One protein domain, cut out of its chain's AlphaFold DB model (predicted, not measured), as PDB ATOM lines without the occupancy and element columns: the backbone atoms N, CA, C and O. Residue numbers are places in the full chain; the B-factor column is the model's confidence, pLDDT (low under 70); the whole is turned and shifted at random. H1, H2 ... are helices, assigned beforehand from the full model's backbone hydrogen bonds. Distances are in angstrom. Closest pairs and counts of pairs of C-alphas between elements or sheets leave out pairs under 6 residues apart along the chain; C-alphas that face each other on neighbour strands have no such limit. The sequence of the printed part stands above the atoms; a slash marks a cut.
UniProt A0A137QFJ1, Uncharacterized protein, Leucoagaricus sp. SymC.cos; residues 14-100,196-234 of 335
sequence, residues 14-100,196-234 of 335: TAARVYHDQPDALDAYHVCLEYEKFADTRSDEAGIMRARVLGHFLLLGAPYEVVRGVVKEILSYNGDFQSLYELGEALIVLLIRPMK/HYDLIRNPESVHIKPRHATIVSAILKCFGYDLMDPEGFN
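Overview. This is residues 14 to 100 and 196 to 234 of the 335 residues of an uncharacterized protein of Leucoagaricus sp. SymC.cos (UniProt A0A137QFJ1). The long helix H5 spans two groups of helices: near its start it packs across the hairpin of H2 and H3, and its far part packs on H6 and H7. H4 sits between that hairpin and H7, short H1 is at one end of the hairpin, and residues 223 to 234 form an unnamed tail. The class is all helix, mostly crossed: 126 residues are printed, with seven named helices, H1 to H7 in order, and no named strand. The whole is compact, with a radius of gyration of the C-alphas of 14.6 A and spans of 47 by 33 by 26 A.

Arrangement. H5, residues 81 to 99, has a kink of 28 degrees near residue 93. With residues 84 to 92 alone it touches the hub H3, residues 45 to 60, closest at C-alphas Arg 50 and Gly 88, 4.7 A. H3 and H2, residues 23 to 41, form a hairpin, a shallow tilt of 20 degrees, opposite ways; the C-alphas of Glu 36 and Ile 48 are closest, 4.9 A. H4, residues 64 to 76, and H7, residues 210 to 222, touch at 17 degrees, opposite ways, closest at C-alphas Val 66 and Ile 219, 5.4 A. H6, residues 196 to 201, touches H7, closest at C-alphas Ile 200 and Ala 213, 4.9 A. H1, residues 14 to 18, only just touches H2, with 3 pairs of C-alphas within 8 A, the closest Ala 15 and Leu 26, 6.3 A. In H1, H2, H3 and H7 every O i to N i+4 pair is within hydrogen-bond range; H4 has 7 of 9, H5 12 of 15, H6 1 of 2.

Along the chain. H2 is 27.4 A long, H5 26.0 A and H3 21.9 A. C-alpha 14 is at (170.799, 263.026, 299.908), and C-alpha 222 ends H7 at (188.449, 248.602, 303.083).

Size, cuts and confidence. Residues 101 to 195 are not printed; C-alphas 100 and 196 are 10.7 A apart. No printed link is long. pLDDT is under 70 at residues 15, 204 to 206, 230 and 232.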
ATOM      1  N   THR A  14     169.474 263.543 300.253       71.75
ATOM      2  CA  THR A  14     170.799 263.026 299.908       71.75
ATOM      3  C   THR A  14     170.975 261.570 300.352       71.75
ATOM      4  O   THR A  14     171.428 260.745 299.555       71.75
ATOM      5  N   ALA A  15     170.550 261.222 301.572       69.69
ATOM      6  CA  ALA A  15     170.673 259.868 302.118       69.69
ATOM      7  C   ALA A  15     169.812 258.844 301.368       69.69
ATOM      8  O   ALA A  15     170.313 257.785 300.994       69.69
ATOM      9  N   ALA A  16     168.552 259.181 301.068       70.25
ATOM     10  CA  ALA A  16     167.648 258.295 300.334       70.25
ATOM     11  C   ALA A  16     168.175 257.964 298.928       70.25
ATOM     12  O   ALA A  16     168.006 256.848 298.441       70.25
ATOM     13  N   ARG A  17     168.870 258.909 298.278       73.00
ATOM     14  CA  ARG A  17     169.513 258.662 296.980       73.00
ATOM     15  C   ARG A  17     170.734 257.751 297.102       73.00
ATOM     16  O   ARG A  17     170.936 256.893 296.245       73.00
ATOM     17  N   VAL A  18     171.559 257.950 298.130       74.56
ATOM     18  CA  VAL A  18     172.770 257.145 298.361       74.56
ATOM     19  C   VAL A  18     172.408 255.707 298.747       74.56
ATOM     20  O   VAL A  18     173.030 254.771 298.249       74.56
ATOM     21  N   TYR A  19     171.366 255.526 299.560       78.62
ATOM     22  CA  TYR A  19     171.002 254.246 300.172       78.62
ATOM     23  C   TYR A  19     169.649 253.688 299.728       78.62
ATOM     24  O   TYR A  19     169.026 252.942 300.476       78.62
ATOM     25  N   HIS A  20     169.204 253.986 298.503       75.44
ATOM     26  CA  HIS A  20     167.923 253.483 297.984       75.44
ATOM     27  C   HIS A  20     167.759 251.951 298.097       75.44
ATOM     28  O   HIS A  20     166.648 251.479 298.312       75.44
ATOM     29  N   ASP A  21     168.867 251.202 298.035       82.69
ATOM     30  CA  ASP A  21     168.908 249.738 298.160       82.69
ATOM     31  C   ASP A  21     169.424 249.236 299.528       82.69
ATOM     32  O   ASP A  21     169.677 248.042 299.693       82.69
ATOM     33  N   GLN A  22     169.650 250.118 300.509       87.12
ATOM     34  CA  GLN A  22     170.247 249.780 301.813       87.12
ATOM     35  C   GLN A  22     169.452 250.427 302.965       87.12
ATOM     36  O   GLN A  22     169.884 251.447 303.509       87.12
ATOM     37  N   PRO A  23     168.299 249.851 303.360       88.69
ATOM     38  CA  PRO A  23     167.403 250.453 304.353       88.69
ATOM     39  C   PRO A  23     168.085 250.683 305.708       88.69
ATOM     40  O   PRO A  23     167.952 251.763 306.270       88.69
ATOM     41  N   ASP A  24     168.917 249.745 306.170       92.50
ATOM     42  CA  ASP A  24     169.651 249.870 307.437       92.50
ATOM     43  C   ASP A  24     170.534 251.132 307.488       92.50
ATOM     44  O   ASP A  24     170.667 251.775 308.529       92.50
ATOM     45  N   ALA A  25     171.157 251.504 306.364       91.56
ATOM     46  CA  ALA A  25     172.008 252.690 306.292       91.56
ATOM     47  C   ALA A  25     171.189 253.985 306.346       91.56
ATOM     48  O   ALA A  25     171.626 254.966 306.951       91.56
ATOM     49  N   LEU A  26     170.000 253.976 305.737       91.94
ATOM     50  CA  LEU A  26     169.053 255.081 305.814       91.94
ATOM     51  C   LEU A  26     168.505 255.236 307.241       91.94
ATOM     52  O   LEU A  26     168.503 256.344 307.771       91.94
ATOM     53  N   ASP A  27     168.144 254.132 307.896       93.25
ATOM     54  CA  ASP A  27     167.692 254.128 309.291       93.25
ATOM     55  C   ASP A  27     168.783 254.657 310.232       93.25
ATOM     56  O   ASP A  27     168.529 255.528 311.065       93.25
ATOM     57  N   ALA A  28     170.031 254.208 310.058       95.25
ATOM     58  CA  ALA A  28     171.161 254.721 310.829       95.25
ATOM     59  C   ALA A  28     171.377 256.227 310.604       95.25
ATOM     60  O   ALA A  28     171.671 256.958 311.552       95.25
ATOM     61  N   TYR A  29     171.189 256.715 309.376       94.88
ATOM     62  CA  TYR A  29     171.261 258.143 309.078       94.88
ATOM     63  C   TYR A  29     170.145 258.941 309.771       94.88
ATOM     64  O   TYR A  29     170.405 260.014 310.322       94.88
ATOM     65  N   HIS A  30     168.922 258.408 309.822       94.19
ATOM     66  CA  HIS A  30     167.823 259.022 310.569       94.19
ATOM     67  C   HIS A  30     168.108 259.099 312.073       94.19
ATOM     68  O   HIS A  30     167.843 260.135 312.684       94.19
ATOM     69  N   VAL A  31     168.749 258.083 312.656       96.31
ATOM     70  CA  VAL A  31     169.219 258.141 314.051       96.31
ATOM     71  C   VAL A  31     170.228 259.284 314.252       96.31
ATOM     72  O   VAL A  31     170.152 260.004 315.249       96.31
ATOM     73  N   CYS A  32     171.143 259.519 313.302       96.56
ATOM     74  CA  CYS A  32     172.061 260.665 313.364       96.56
ATOM     75  C   CYS A  32     171.332 262.018 313.290       96.56
ATOM     76  O   CYS A  32     171.708 262.944 314.007       96.56
ATOM     77  N   LEU A  33     170.280 262.133 312.469       95.50
ATOM     78  CA  LEU A  33     169.443 263.338 312.385       95.50
ATOM     79  C   LEU A  33     168.705 263.624 313.697       95.50
ATOM     80  O   LEU A  33     168.619 264.774 314.129       95.50
ATOM     81  N   GLU A  34     168.150 262.592 314.331       96.19
ATOM     82  CA  GLU A  34     167.502 262.721 315.639       96.19
ATOM     83  C   GLU A  34     168.499 263.138 316.718       96.19
ATOM     84  O   GLU A  34     168.203 264.024 317.523       96.19
ATOM     85  N   TYR A  35     169.699 262.556 316.689       97.56
ATOM     86  CA  TYR A  35     170.772 262.922 317.601       97.56
ATOM     87  C   TYR A  35     171.211 264.384 317.419       97.56
ATOM     88  O   TYR A  35     171.299 265.114 318.409       97.56
ATOM     89  N   GLU A  36     171.415 264.849 316.181       97.12
ATOM     90  CA  GLU A  36     171.769 266.250 315.911       97.12
ATOM     91  C   GLU A  36     170.706 267.204 316.474       97.12
ATOM     92  O   GLU A  36     171.041 268.145 317.194       97.12
ATOM     93  N   LYS A  37     169.420 266.925 316.212       96.00
ATOM     94  CA  LYS A  37     168.299 267.720 316.741       96.00
ATOM     95  C   LYS A  37     168.287 267.731 318.266       96.00
ATOM     96  O   LYS A  37     168.091 268.782 318.870       96.00
ATOM     97  N   PHE A  38     168.494 266.580 318.905       96.50
ATOM     98  CA  PHE A  38     168.544 266.502 320.361       96.50
ATOM     99  C   PHE A  38     169.685 267.348 320.938       96.50
ATOM    100  O   PHE A  38     169.456 268.121 321.870       96.50
ATOM    101  N   ALA A  39     170.890 267.248 320.374       96.62
ATOM    102  CA  ALA A  39     172.034 268.043 320.811       96.62
ATOM    103  C   ALA A  39     171.787 269.554 320.626       96.62
ATOM    104  O   ALA A  39     172.066 270.338 321.536       96.62
ATOM    105  N   ASP A  40     171.160 269.953 319.514       95.56
ATOM    106  CA  ASP A  40     170.781 271.344 319.233       95.56
ATOM    107  C   ASP A  40     169.803 271.911 320.274       95.56
ATOM    108  O   ASP A  40     170.039 272.986 320.827       95.56
ATOM    109  N   THR A  41     168.774 271.146 320.671       96.62
ATOM    110  CA  THR A  41     167.830 271.579 321.728       96.62
ATOM    111  C   THR A  41     168.492 271.830 323.086       96.62
ATOM    112  O   THR A  41     167.918 272.505 323.941       96.62
ATOM    113  N   ARG A  42     169.694 271.284 323.296       95.38
ATOM    114  CA  ARG A  42     170.479 271.419 324.526       95.38
ATOM    115  C   ARG A  42     171.638 272.405 324.396       95.38
ATOM    116  O   ARG A  42     172.379 272.558 325.363       95.38
ATOM    117  N   SER A  43     171.800 273.047 323.235       94.44
ATOM    118  CA  SER A  43     172.974 273.865 322.904       94.44
ATOM    119  C   SER A  43     174.300 273.110 323.084       94.44
ATOM    120  O   SER A  43     175.308 273.695 323.469       94.44
ATOM    121  N   ASP A  44     174.301 271.798 322.832       95.69
ATOM    122  CA  ASP A  44     175.492 270.953 322.936       95.69
ATOM    123  C   ASP A  44     176.255 270.939 321.604       95.69
ATOM    124  O   ASP A  44     176.074 270.054 320.766       95.69
ATOM    125  N   GLU A  45     177.120 271.934 321.397       95.44
ATOM    126  CA  GLU A  45     177.932 272.064 320.176       95.44
ATOM    127  C   GLU A  45     178.799 270.822 319.909       95.44
ATOM    128  O   GLU A  45     178.971 270.392 318.763       95.44
ATOM    129  N   ALA A  46     179.314 270.213 320.979       95.50
ATOM    130  CA  ALA A  46     180.117 269.005 320.923       95.50
ATOM    131  C   ALA A  46     179.293 267.812 320.415       95.50
ATOM    132  O   ALA A  46     179.771 267.066 319.551       95.50
ATOM    133  N   GLY A  47     178.070 267.648 320.918       97.00
ATOM    134  CA  GLY A  47     177.126 266.630 320.465       97.00
ATOM    135  C   GLY A  47     176.671 266.837 319.020       97.00
ATOM    136  O   GLY A  47     176.684 265.885 318.240       97.00
ATOM    137  N   ILE A  48     176.365 268.079 318.622       97.62
ATOM    138  CA  ILE A  48     175.988 268.422 317.237       97.62
ATOM    139  C   ILE A  48     177.086 267.986 316.263       97.62
ATOM    140  O   ILE A  48     176.819 267.310 315.270       97.62
ATOM    141  N   MET A  49     178.340 268.337 316.551       97.62
ATOM    142  CA  MET A  49     179.468 268.008 315.677       97.62
ATOM    143  C   MET A  49     179.686 266.492 315.566       97.62
ATOM    144  O   MET A  49     179.893 265.991 314.464       97.62
ATOM    145  N   ARG A  50     179.538 265.728 316.656       97.88
ATOM    146  CA  ARG A  50     179.666 264.257 316.633       97.88
ATOM    147  C   ARG A  50     178.512 263.577 315.899       97.88
ATOM    148  O   ARG A  50     178.758 262.642 315.138       97.88
ATOM    149  N   ALA A  51     177.287 264.088 316.035       97.69
ATOM    150  CA  ALA A  51     176.154 263.658 315.217       97.69
ATOM    151  C   ALA A  51     176.440 263.863 313.722       97.69
ATOM    152  O   ALA A  51     176.251 262.953 312.913       97.69
ATOM    153  N   ARG A  52     176.984 265.034 313.364       97.56
ATOM    154  CA  ARG A  52     177.367 265.360 311.987       97.56
ATOM    155  C   ARG A  52     178.526 264.520 311.468       97.56
ATOM    156  O   ARG A  52     178.495 264.145 310.302       97.56
ATOM    157  N   VAL A  53     179.527 264.200 312.293       98.25
ATOM    158  CA  VAL A  53     180.611 263.278 311.909       98.25
ATOM    159  C   VAL A  53     180.021 261.939 311.481       98.25
ATOM    160  O   VAL A  53     180.350 261.459 310.400       98.25
ATOM    161  N   LEU A  54     179.116 261.366 312.283       97.62
ATOM    162  CA  LEU A  54     178.462 260.099 311.950       97.62
ATOM    163  C   LEU A  54     177.632 260.219 310.667       97.62
ATOM    164  O   LEU A  54     177.840 259.448 309.733       97.62
ATOM    165  N   GLY A  55     176.741 261.209 310.584       96.00
ATOM    166  CA  GLY A  55     175.849 261.364 309.436       96.00
ATOM    167  C   GLY A  55     176.592 261.641 308.123       96.00
ATOM    168  O   GLY A  55     176.322 260.983 307.119       96.00
ATOM    169  N   HIS A  56     177.575 262.547 308.114       95.94
ATOM    170  CA  HIS A  56     178.375 262.822 306.912       95.94
ATOM    171  C   HIS A  56     179.281 261.650 306.544       95.94
ATOM    172  O   HIS A  56     179.462 261.382 305.357       95.94
ATOM    173  N   PHE A  57     179.806 260.903 307.522       96.44
ATOM    174  CA  PHE A  57     180.545 259.672 307.237       96.44
ATOM    175  C   PHE A  57     179.659 258.645 306.525       96.44
ATOM    176  O   PHE A  57     180.090 258.069 305.526       96.44
ATOM    177  N   LEU A  58     178.405 258.477 306.963       94.88
ATOM    178  CA  LEU A  58     177.439 257.640 306.253       94.88
ATOM    179  C   LEU A  58     177.170 258.166 304.837       94.88
ATOM    180  O   LEU A  58     177.132 257.377 303.906       94.88
ATOM    181  N   LEU A  59     177.027 259.471 304.614       91.94
ATOM    182  CA  LEU A  59     176.762 259.995 303.265       91.94
ATOM    183  C   LEU A  59     177.944 259.856 302.297       91.94
ATOM    184  O   LEU A  59     177.748 259.644 301.100       91.94
ATOM    185  N   LEU A  60     179.166 260.029 302.802       91.19
ATOM    186  CA  LEU A  60     180.373 260.148 301.985       91.19
ATOM    187  C   LEU A  60     181.147 258.832 301.856       91.19
ATOM    188  O   LEU A  60     181.881 258.657 300.883       91.19
ATOM    189  N   GLY A  61     180.996 257.918 302.816       86.19
ATOM    190  CA  GLY A  61     181.709 256.645 302.904       86.19
ATOM    191  C   GLY A  61     181.181 255.562 301.962       86.19
ATOM    192  O   GLY A  61     181.038 254.420 302.370       86.19
ATOM    193  N   ALA A  62     180.858 255.890 300.712       79.56
ATOM    194  CA  ALA A  62     180.511 254.875 299.719       79.56
ATOM    195  C   ALA A  62     181.777 254.124 299.247       79.56
ATOM    196  O   ALA A  62     182.816 254.765 299.056       79.56
ATOM    197  N   PRO A  63     181.711 252.800 298.989       86.00
ATOM    198  CA  PRO A  63     180.528 251.924 298.994       86.00
ATOM    199  C   PRO A  63     180.108 251.434 300.395       86.00
ATOM    200  O   PRO A  63     180.878 251.536 301.342       86.00
ATOM    201  N   TYR A  64     178.915 250.827 300.510       88.25
ATOM    202  CA  TYR A  64     178.305 250.398 301.788       88.25
ATOM    203  C   TYR A  64     179.237 249.604 302.718       88.25
ATOM    204  O   TYR A  64     179.163 249.760 303.934       88.25
ATOM    205  N   GLU A  65     180.152 248.794 302.181       91.44
ATOM    206  CA  GLU A  65     181.096 248.029 303.007       91.44
ATOM    207  C   GLU A  65     181.979 248.907 303.906       91.44
ATOM    208  O   GLU A  65     182.315 248.486 305.009       91.44
ATOM    209  N   VAL A  66     182.282 250.142 303.490       92.31
ATOM    210  CA  VAL A  66     183.051 251.103 304.297       92.31
ATOM    211  C   VAL A  66     182.250 251.559 305.521       92.31
ATOM    212  O   VAL A  66     182.805 251.699 306.608       92.31
ATOM    213  N   VAL A  67     180.939 251.763 305.386       94.44
ATOM    214  CA  VAL A  67     180.087 252.279 306.476       94.44
ATOM    215  C   VAL A  67     179.398 251.189 307.288       94.44
ATOM    216  O   VAL A  67     178.909 251.457 308.382       94.44
ATOM    217  N   ARG A  68     179.361 249.949 306.793       95.12
ATOM    218  CA  ARG A  68     178.578 248.844 307.363       95.12
ATOM    219  C   ARG A  68     178.826 248.618 308.855       95.12
ATOM    220  O   ARG A  68     177.885 248.340 309.597       95.12
ATOM    221  N   GLY A  69     180.081 248.711 309.299       95.38
ATOM    222  CA  GLY A  69     180.432 248.582 310.717       95.38
ATOM    223  C   GLY A  69     179.816 249.694 311.574       95.38
ATOM    224  O   GLY A  69     179.250 249.414 312.625       95.38
ATOM    225  N   VAL A  70     179.860 250.933 311.079       96.38
ATOM    226  CA  VAL A  70     179.283 252.116 311.737       96.38
ATOM    227  C   VAL A  70     177.756 252.028 311.770       96.38
ATOM    228  O   VAL A  70     177.168 252.232 312.826       96.38
ATOM    229  N   VAL A  71     177.120 251.648 310.656       96.50
ATOM    230  CA  VAL A  71     175.660 251.459 310.556       96.50
ATOM    231  C   VAL A  71     175.159 250.477 311.613       96.50
ATOM    232  O   VAL A  71     174.267 250.803 312.393       96.50
ATOM    233  N   LYS A  72     175.773 249.290 311.693       96.50
ATOM    234  CA  LYS A  72     175.392 248.272 312.684       96.50
ATOM    235  C   LYS A  72     175.522 248.775 314.115       96.50
ATOM    236  O   LYS A  72     174.656 248.498 314.940       96.50
ATOM    237  N   GLU A  73     176.600 249.494 314.405       96.38
ATOM    238  CA  GLU A  73     176.860 250.005 315.744       96.38
ATOM    239  C   GLU A  73     175.835 251.080 316.139       96.38
ATOM    240  O   GLU A  73     175.264 250.991 317.226       96.38
ATOM    241  N   ILE A  74     175.523 252.021 315.236       97.25
ATOM    242  CA  ILE A  74     174.489 253.053 315.436       97.25
ATOM    243  C   ILE A  74     173.140 252.406 315.760       97.25
ATOM    244  O   ILE A  74     172.517 252.744 316.768       97.25
ATOM    245  N   LEU A  75     172.710 251.442 314.942       96.94
ATOM    246  CA  LEU A  75     171.429 250.763 315.138       96.94
ATOM    247  C   LEU A  75     171.401 249.952 316.442       96.94
ATOM    248  O   LEU A  75     170.369 249.891 317.107       96.94
ATOM    249  N   SER A  76     172.535 249.377 316.859       96.50
ATOM    250  CA  SER A  76     172.625 248.613 318.112       96.50
ATOM    251  C   SER A  76     172.410 249.461 319.372       96.50
ATOM    252  O   SER A  76     172.033 248.921 320.412       96.50
ATOM    253  N   TYR A  77     172.638 250.775 319.295       95.56
ATOM    254  CA  TYR A  77     172.483 251.687 320.431       95.56
ATOM    255  C   TYR A  77     171.044 252.121 320.672       95.56
ATOM    256  O   TYR A  77     170.764 252.656 321.741       95.56
ATOM    257  N   ASN A  78     170.134 251.865 319.728       90.75
ATOM    258  CA  ASN A  78     168.695 252.063 319.911       90.75
ATOM    259  C   ASN A  78     168.337 253.449 320.498       90.75
ATOM    260  O   ASN A  78     167.556 253.556 321.443       90.75
ATOM    261  N   GLY A  79     168.969 254.507 319.974       87.62
ATOM    262  CA  GLY A  79     168.747 255.891 320.410       87.62
ATOM    263  C   GLY A  79     169.543 256.342 321.642       87.62
ATOM    264  O   GLY A  79     169.322 257.451 322.123       87.62
ATOM    265  N   ASP A  80     170.483 255.543 322.159       95.94
ATOM    266  CA  ASP A  80     171.418 256.003 323.194       95.94
ATOM    267  C   ASP A  80     172.435 257.007 322.623       95.94
ATOM    268  O   ASP A  80     173.499 256.654 322.101       95.94
ATOM    269  N   PHE A  81     172.102 258.291 322.750       96.31
ATOM    270  CA  PHE A  81     172.920 259.399 322.264       96.31
ATOM    271  C   PHE A  81     174.278 259.520 322.960       96.31
ATOM    272  O   PHE A  81     175.207 260.048 322.352       96.31
ATOM    273  N   GLN A  82     174.448 258.988 324.176       95.69
ATOM    274  CA  GLN A  82     175.766 258.961 324.816       95.69
ATOM    275  C   GLN A  82     176.690 257.959 324.115       95.69
ATOM    276  O   GLN A  82     177.851 258.261 323.840       95.69
ATOM    277  N   SER A  83     176.176 256.782 323.753       96.00
ATOM    278  CA  SER A  83     176.952 255.815 322.971       96.00
ATOM    279  C   SER A  83     177.246 256.318 321.550       96.00
ATOM    280  O   SER A  83     178.337 256.063 321.034       96.00
ATOM    281  N   LEU A  84     176.329 257.073 320.925       97.00
ATOM    282  CA  LEU A  84     176.598 257.741 319.640       97.00
ATOM    283  C   LEU A  84     177.661 258.834 319.764       97.00
ATOM    284  O   LEU A  84     178.533 258.922 318.901       97.00
ATOM    285  N   TYR A  85     177.628 259.626 320.839       97.19
ATOM    286  CA  TYR A  85     178.662 260.620 321.128       97.19
ATOM    287  C   TYR A  85     180.049 259.967 321.137       97.19
ATOM    288  O   TYR A  85     180.964 260.428 320.456       97.19
ATOM    289  N   GLU A  86     180.196 258.861 321.870       96.00
ATOM    290  CA  GLU A  86     181.462 258.129 321.976       96.00
ATOM    291  C   GLU A  86     181.905 257.513 320.643       96.00
ATOM    292  O   GLU A  86     183.095 257.512 320.336       96.00
ATOM    293  N   LEU A  87     180.967 257.015 319.828       96.81
ATOM    294  CA  LEU A  87     181.280 256.508 318.490       96.81
ATOM    295  C   LEU A  87     181.767 257.630 317.562       96.81
ATOM    296  O   LEU A  87     182.751 257.449 316.846       96.81
ATOM    297  N   GLY A  88     181.112 258.795 317.597       97.44
ATOM    298  CA  GLY A  88     181.548 259.981 316.859       97.44
ATOM    299  C   GLY A  88     182.937 260.442 317.298       97.44
ATOM    300  O   GLY A  88     183.799 260.687 316.455       97.44
ATOM    301  N   GLU A  89     183.193 260.474 318.610       95.44
ATOM    302  CA  GLU A  89     184.516 260.779 319.164       95.44
ATOM    303  C   GLU A  89     185.575 259.777 318.699       95.44
ATOM    304  O   GLU A  89     186.666 260.175 318.294       95.44
ATOM    305  N   ALA A  90     185.256 258.481 318.685       94.69
ATOM    306  CA  ALA A  90     186.182 257.461 318.218       94.69
ATOM    307  C   ALA A  90     186.552 257.649 316.739       94.69
ATOM    308  O   ALA A  90     187.727 257.525 316.399       94.69
ATOM    309  N   LEU A  91     185.605 258.007 315.860       96.25
ATOM    310  CA  LEU A  91     185.922 258.337 314.462       96.25
ATOM    311  C   LEU A  91     186.816 259.582 314.360       96.25
ATOM    312  O   LEU A  91     187.762 259.601 313.573       96.25
ATOM    313  N   ILE A  92     186.576 260.610 315.174       95.06
ATOM    314  CA  ILE A  92     187.438 261.800 315.194       95.06
ATOM    315  C   ILE A  92     188.854 261.417 315.627       95.06
ATOM    316  O   ILE A  92     189.814 261.738 314.932       95.06
ATOM    317  N   VAL A  93     188.997 260.721 316.753       91.62
ATOM    318  CA  VAL A  93     190.294 260.441 317.381       91.62
ATOM    319  C   VAL A  93     191.096 259.389 316.622       91.62
ATOM    320  O   VAL A  93     192.308 259.544 316.491       91.62
ATOM    321  N   LEU A  94     190.446 258.332 316.133       91.81
ATOM    322  CA  LEU A  94     191.128 257.188 315.525       91.81
ATOM    323  C   LEU A  94     191.211 257.249 314.003       91.81
ATOM    324  O   LEU A  94     192.049 256.557 313.439       91.81
ATOM    325  N   LEU A  95     190.348 258.016 313.331       93.31
ATOM    326  CA  LEU A  95     190.306 258.057 311.867       93.31
ATOM    327  C   LEU A  95     190.673 259.435 311.321       93.31
ATOM    328  O   LEU A  95     191.594 259.538 310.519       93.31
ATOM    329  N   ILE A  96     190.003 260.499 311.770       94.94
ATOM    330  CA  ILE A  96     190.182 261.847 311.201       94.94
ATOM    331  C   ILE A  96     191.465 262.511 311.714       94.94
ATOM    332  O   ILE A  96     192.263 263.017 310.926       94.94
ATOM    333  N   ARG A  97     191.681 262.514 313.033       92.00
ATOM    334  CA  ARG A  97     192.825 263.171 313.673       92.00
ATOM    335  C   ARG A  97     194.165 262.626 313.177       92.00
ATOM    336  O   ARG A  97     195.017 263.457 312.898       92.00
ATOM    337  N   PRO A  98     194.380 261.308 312.997       90.00
ATOM    338  CA  PRO A  98     195.636 260.803 312.444       90.00
ATOM    339  C   PRO A  98     195.943 261.319 311.032       90.00
ATOM    340  O   PRO A  98     197.110 261.463 310.680       90.00
ATOM    341  N   MET A  99     194.915 261.633 310.232       90.44
ATOM    342  CA  MET A  99     195.093 262.229 308.899       90.44
ATOM    343  C   MET A  99     195.475 263.710 308.973       90.44
ATOM    344  O   MET A  99     196.057 264.241 308.027       90.44
ATOM    345  N   LYS A 100     195.137 264.384 310.081       86.81
ATOM    346  CA  LYS A 100     195.498 265.775 310.335       86.81
ATOM    347  C   LYS A 100     196.875 265.826 310.993       86.81
ATOM    348  O   LYS A 100     197.066 265.405 312.129       86.81
ATOM    349  N   HIS A 196     200.716 256.106 314.641       75.19
ATOM    350  CA  HIS A 196     199.541 256.951 314.886       75.19
ATOM    351  C   HIS A 196     198.278 256.132 315.198       75.19
ATOM    352  O   HIS A 196     197.300 256.687 315.699       75.19
ATOM    353  N   TYR A 197     198.308 254.822 314.947       79.56
ATOM    354  CA  TYR A 197     197.223 253.883 315.211       79.56
ATOM    355  C   TYR A 197     197.519 252.934 316.379       79.56
ATOM    356  O   TYR A 197     196.809 251.941 316.560       79.56
ATOM    357  N   ASP A 198     198.495 253.259 317.234       79.31
ATOM    358  CA  ASP A 198     198.757 252.509 318.469       79.31
ATOM    359  C   ASP A 198     197.502 252.395 319.350       79.31
ATOM    360  O   ASP A 198     197.276 251.362 319.977       79.31
ATOM    361  N   LEU A 199     196.630 253.410 319.325       76.06
ATOM    362  CA  LEU A 199     195.340 253.410 320.025       76.06
ATOM    363  C   LEU A 199     194.348 252.370 319.490       76.06
ATOM    364  O   LEU A 199     193.476 251.917 320.226       76.06
ATOM    365  N   ILE A 200     194.464 251.985 318.217       80.88
ATOM    366  CA  ILE A 200     193.643 250.921 317.627       80.88
ATOM    367  C   ILE A 200     194.170 249.552 318.065       80.88
ATOM    368  O   ILE A 200     193.378 248.657 318.356       80.88
ATOM    369  N   ARG A 201     195.497 249.392 318.143       78.81
ATOM    370  CA  ARG A 201     196.147 248.146 318.588       78.81
ATOM    371  C   ARG A 201     195.999 247.922 320.095       78.81
ATOM    372  O   ARG A 201     195.833 246.786 320.524       78.81
ATOM    373  N   ASN A 202     196.021 249.000 320.879       78.06
ATOM    374  CA  ASN A 202     195.972 248.985 322.341       78.06
ATOM    375  C   ASN A 202     194.870 249.923 322.873       78.06
ATOM    376  O   ASN A 202     195.173 250.939 323.513       78.06
ATOM    377  N   PRO A 203     193.584 249.600 322.638       71.25
ATOM    378  CA  PRO A 203     192.468 250.476 322.996       71.25
ATOM    379  C   PRO A 203     192.330 250.699 324.506       71.25
ATOM    380  O   PRO A 203     191.774 251.708 324.914       71.25
ATOM    381  N   GLU A 204     192.887 249.815 325.344       68.38
ATOM    382  CA  GLU A 204     192.867 249.934 326.812       68.38
ATOM    383  C   GLU A 204     193.637 251.154 327.347       68.38
ATOM    384  O   GLU A 204     193.450 251.551 328.495       68.38
ATOM    385  N   SER A 205     194.495 251.765 326.521       61.91
ATOM    386  CA  SER A 205     195.287 252.944 326.894       61.91
ATOM    387  C   SER A 205     194.483 254.252 326.928       61.91
ATOM    388  O   SER A 205     194.971 255.254 327.451       61.91
ATOM    389  N   VAL A 206     193.254 254.260 326.396       63.78
ATOM    390  CA  VAL A 206     192.366 255.433 326.316       63.78
ATOM    391  C   VAL A 206     190.925 255.000 326.618       63.78
ATOM    392  O   VAL A 206     190.587 253.826 326.533       63.78
ATOM    393  N   HIS A 207     190.031 255.935 326.951       74.31
ATOM    394  CA  HIS A 207     188.586 255.694 327.106       74.31
ATOM    395  C   HIS A 207     187.861 255.339 325.781       74.31
ATOM    396  O   HIS A 207     186.733 255.770 325.554       74.31
ATOM    397  N   ILE A 208     188.492 254.567 324.890       82.50
ATOM    398  CA  ILE A 208     187.918 254.110 323.622       82.50
ATOM    399  C   ILE A 208     187.448 252.667 323.782       82.50
ATOM    400  O   ILE A 208     188.200 251.783 324.191       82.50
ATOM    401  N   LYS A 209     186.192 252.395 323.420       87.12
ATOM    402  CA  LYS A 209     185.646 251.036 323.496       87.12
ATOM    403  C   LYS A 209     186.331 250.138 322.444       87.12
ATOM    404  O   LYS A 209     186.383 250.530 321.276       87.12
ATOM    405  N   PRO A 210     186.755 248.900 322.776       88.50
ATOM    406  CA  PRO A 210     187.422 247.992 321.825       88.50
ATOM    407  C   PRO A 210     186.652 247.747 320.515       88.50
ATOM    408  O   PRO A 210     187.237 247.594 319.441       88.50
ATOM    409  N   ARG A 211     185.315 247.765 320.579       89.88
ATOM    410  CA  ARG A 211     184.443 247.661 319.399       89.88
ATOM    411  C   ARG A 211     184.605 248.836 318.427       89.88
ATOM    412  O   ARG A 211     184.589 248.624 317.222       89.88
ATOM    413  N   HIS A 212     184.837 250.054 318.926       92.25
ATOM    414  CA  HIS A 212     185.064 251.233 318.085       92.25
ATOM    415  C   HIS A 212     186.401 251.146 317.351       92.25
ATOM    416  O   HIS A 212     186.451 251.387 316.148       92.25
ATOM    417  N   ALA A 213     187.461 250.708 318.037       90.81
ATOM    418  CA  ALA A 213     188.752 250.434 317.402       90.81
ATOM    419  C   ALA A 213     188.629 249.367 316.298       90.81
ATOM    420  O   ALA A 213     189.190 249.520 315.215       90.81
ATOM    421  N   THR A 214     187.823 248.326 316.536       92.38
ATOM    422  CA  THR A 214     187.540 247.277 315.541       92.38
ATOM    423  C   THR A 214     186.832 247.835 314.302       92.38
ATOM    424  O   THR A 214     187.203 247.492 313.181       92.38
ATOM    425  N   ILE A 215     185.848 248.723 314.484       94.31
ATOM    426  CA  ILE A 215     185.140 249.390 313.378       94.31
ATOM    427  C   ILE A 215     186.109 250.238 312.550       94.31
ATOM    428  O   ILE A 215     186.116 250.129 311.325       94.31
ATOM    429  N   VAL A 216     186.961 251.038 313.197       93.44
ATOM    430  CA  VAL A 216     187.942 251.877 312.488       93.44
ATOM    431  C   VAL A 216     188.980 251.027 311.755       93.44
ATOM    432  O   VAL A 216     189.285 251.307 310.601       93.44
ATOM    433  N   SER A 217     189.459 249.941 312.365       92.19
ATOM    434  CA  SER A 217     190.350 248.982 311.701       92.19
ATOM    435  C   SER A 217     189.707 248.365 310.450       92.19
ATOM    436  O   SER A 217     190.338 248.286 309.396       92.19
ATOM    437  N   ALA A 218     188.421 248.005 310.520       93.69
ATOM    438  CA  ALA A 218     187.682 247.505 309.363       93.69
ATOM    439  C   ALA A 218     187.550 248.562 308.250       93.69
ATOM    440  O   ALA A 218     187.753 248.226 307.084       93.69
ATOM    441  N   ILE A 219     187.284 249.828 308.602       94.88
ATOM    442  CA  ILE A 219     187.256 250.949 307.645       94.88
ATOM    443  C   ILE A 219     188.605 251.071 306.935       94.88
ATOM    444  O   ILE A 219     188.645 251.097 305.709       94.88
ATOM    445  N   LEU A 220     189.711 251.112 307.683       92.81
ATOM    446  CA  LEU A 220     191.060 251.221 307.118       92.81
ATOM    447  C   LEU A 220     191.361 250.066 306.150       92.81
ATOM    448  O   LEU A 220     191.844 250.285 305.035       92.81
ATOM    449  N   LYS A 221     190.969 248.845 306.525       92.12
ATOM    450  CA  LYS A 221     191.133 247.653 305.691       92.12
ATOM    451  C   LYS A 221     190.359 247.728 304.373       92.12
ATOM    452  O   LYS A 221     190.864 247.240 303.362       92.12
ATOM    453  N   CYS A 222     189.187 248.371 304.333       92.75
ATOM    454  CA  CYS A 222     188.449 248.602 303.083       92.75
ATOM    455  C   CYS A 222     189.235 249.441 302.063       92.75
ATOM    456  O   CYS A 222     188.985 249.323 300.866       92.75
ATOM    457  N   PHE A 223     190.201 250.243 302.518       91.75
ATOM    458  CA  PHE A 223     191.094 251.034 301.666       91.75
ATOM    459  C   PHE A 223     192.477 250.390 301.488       91.75
ATOM    460  O   PHE A 223     193.418 251.057 301.069       91.75
ATOM    461  N   GLY A 224     192.618 249.099 301.811       88.94
ATOM    462  CA  GLY A 224     193.880 248.367 301.686       88.94
ATOM    463  C   GLY A 224     194.895 248.672 302.791       88.94
ATOM    464  O   GLY A 224     196.055 248.292 302.667       88.94
ATOM    465  N   TYR A 225     194.477 249.344 303.866       87.56
ATOM    466  CA  TYR A 225     195.325 249.641 305.016       87.56
ATOM    467  C   TYR A 225     195.045 248.643 306.146       87.56
ATOM    468  O   TYR A 225     194.206 248.878 307.017       87.56
ATOM    469  N   ASP A 226     195.715 247.489 306.104       87.56
ATOM    470  CA  ASP A 226     195.562 246.449 307.124       87.56
ATOM    471  C   ASP A 226     196.575 246.645 308.260       87.56
ATOM    472  O   ASP A 226     197.750 246.294 308.160       87.56
ATOM    473  N   LEU A 227     196.101 247.202 309.376       81.12
ATOM    474  CA  LEU A 227     196.901 247.404 310.588       81.12
ATOM    475  C   LEU A 227     197.403 246.102 311.228       81.12
ATOM    476  O   LEU A 227     198.309 246.163 312.070       81.12
ATOM    477  N   MET A 228     196.798 244.969 310.863       77.06
ATOM    478  CA  MET A 228     197.087 243.639 311.397       77.06
ATOM    479  C   MET A 228     197.927 242.791 310.437       77.06
ATOM    480  O   MET A 228     198.143 241.611 310.720       77.06
ATOM    481  N   ASP A 229     198.389 243.359 309.319       79.94
ATOM    482  CA  ASP A 229     199.294 242.672 308.403       79.94
ATOM    483  C   ASP A 229     200.597 242.290 309.136       79.94
ATOM    484  O   ASP A 229     201.301 243.181 309.628       79.94
ATOM    485  N   PRO A 230     200.941 240.989 309.238       68.19
ATOM    486  CA  PRO A 230     202.172 240.542 309.881       68.19
ATOM    487  C   PRO A 230     203.440 241.006 309.151       68.19
ATOM    488  O   PRO A 230     204.495 241.073 309.781       68.19
ATOM    489  N   GLU A 231     203.361 241.339 307.858       70.19
ATOM    490  CA  GLU A 231     204.476 241.935 307.106       70.19
ATOM    491  C   GLU A 231     204.639 243.439 307.385       70.19
ATOM    492  O   GLU A 231     205.660 244.034 307.029       70.19
ATOM    493  N   GLY A 232     203.661 244.037 308.071       65.56
ATOM    494  CA  GLY A 232     203.615 245.445 308.422       65.56
ATOM    495  C   GLY A 232     203.218 246.332 307.244       65.56
ATOM    496  O   GLY A 232     203.741 246.231 306.129       65.56
ATOM    497  N   PHE A 233     202.325 247.287 307.510       74.69
ATOM    498  CA  PHE A 233     202.082 248.368 306.568       74.69
ATOM    499  C   PHE A 233     203.359 249.199 306.417       74.69
ATOM    500  O   PHE A 233     203.796 249.866 307.354       74.69
ATOM    501  N   ASN A 234     203.959 249.182 305.226       75.19
ATOM    502  CA  ASN A 234     205.100 250.046 304.969       75.19
ATOM    503  C   ASN A 234     204.626 251.472 304.702       75.19
ATOM    504  O   ASN A 234     204.342 251.841 303.559       75.19
TER     505      ASN A 234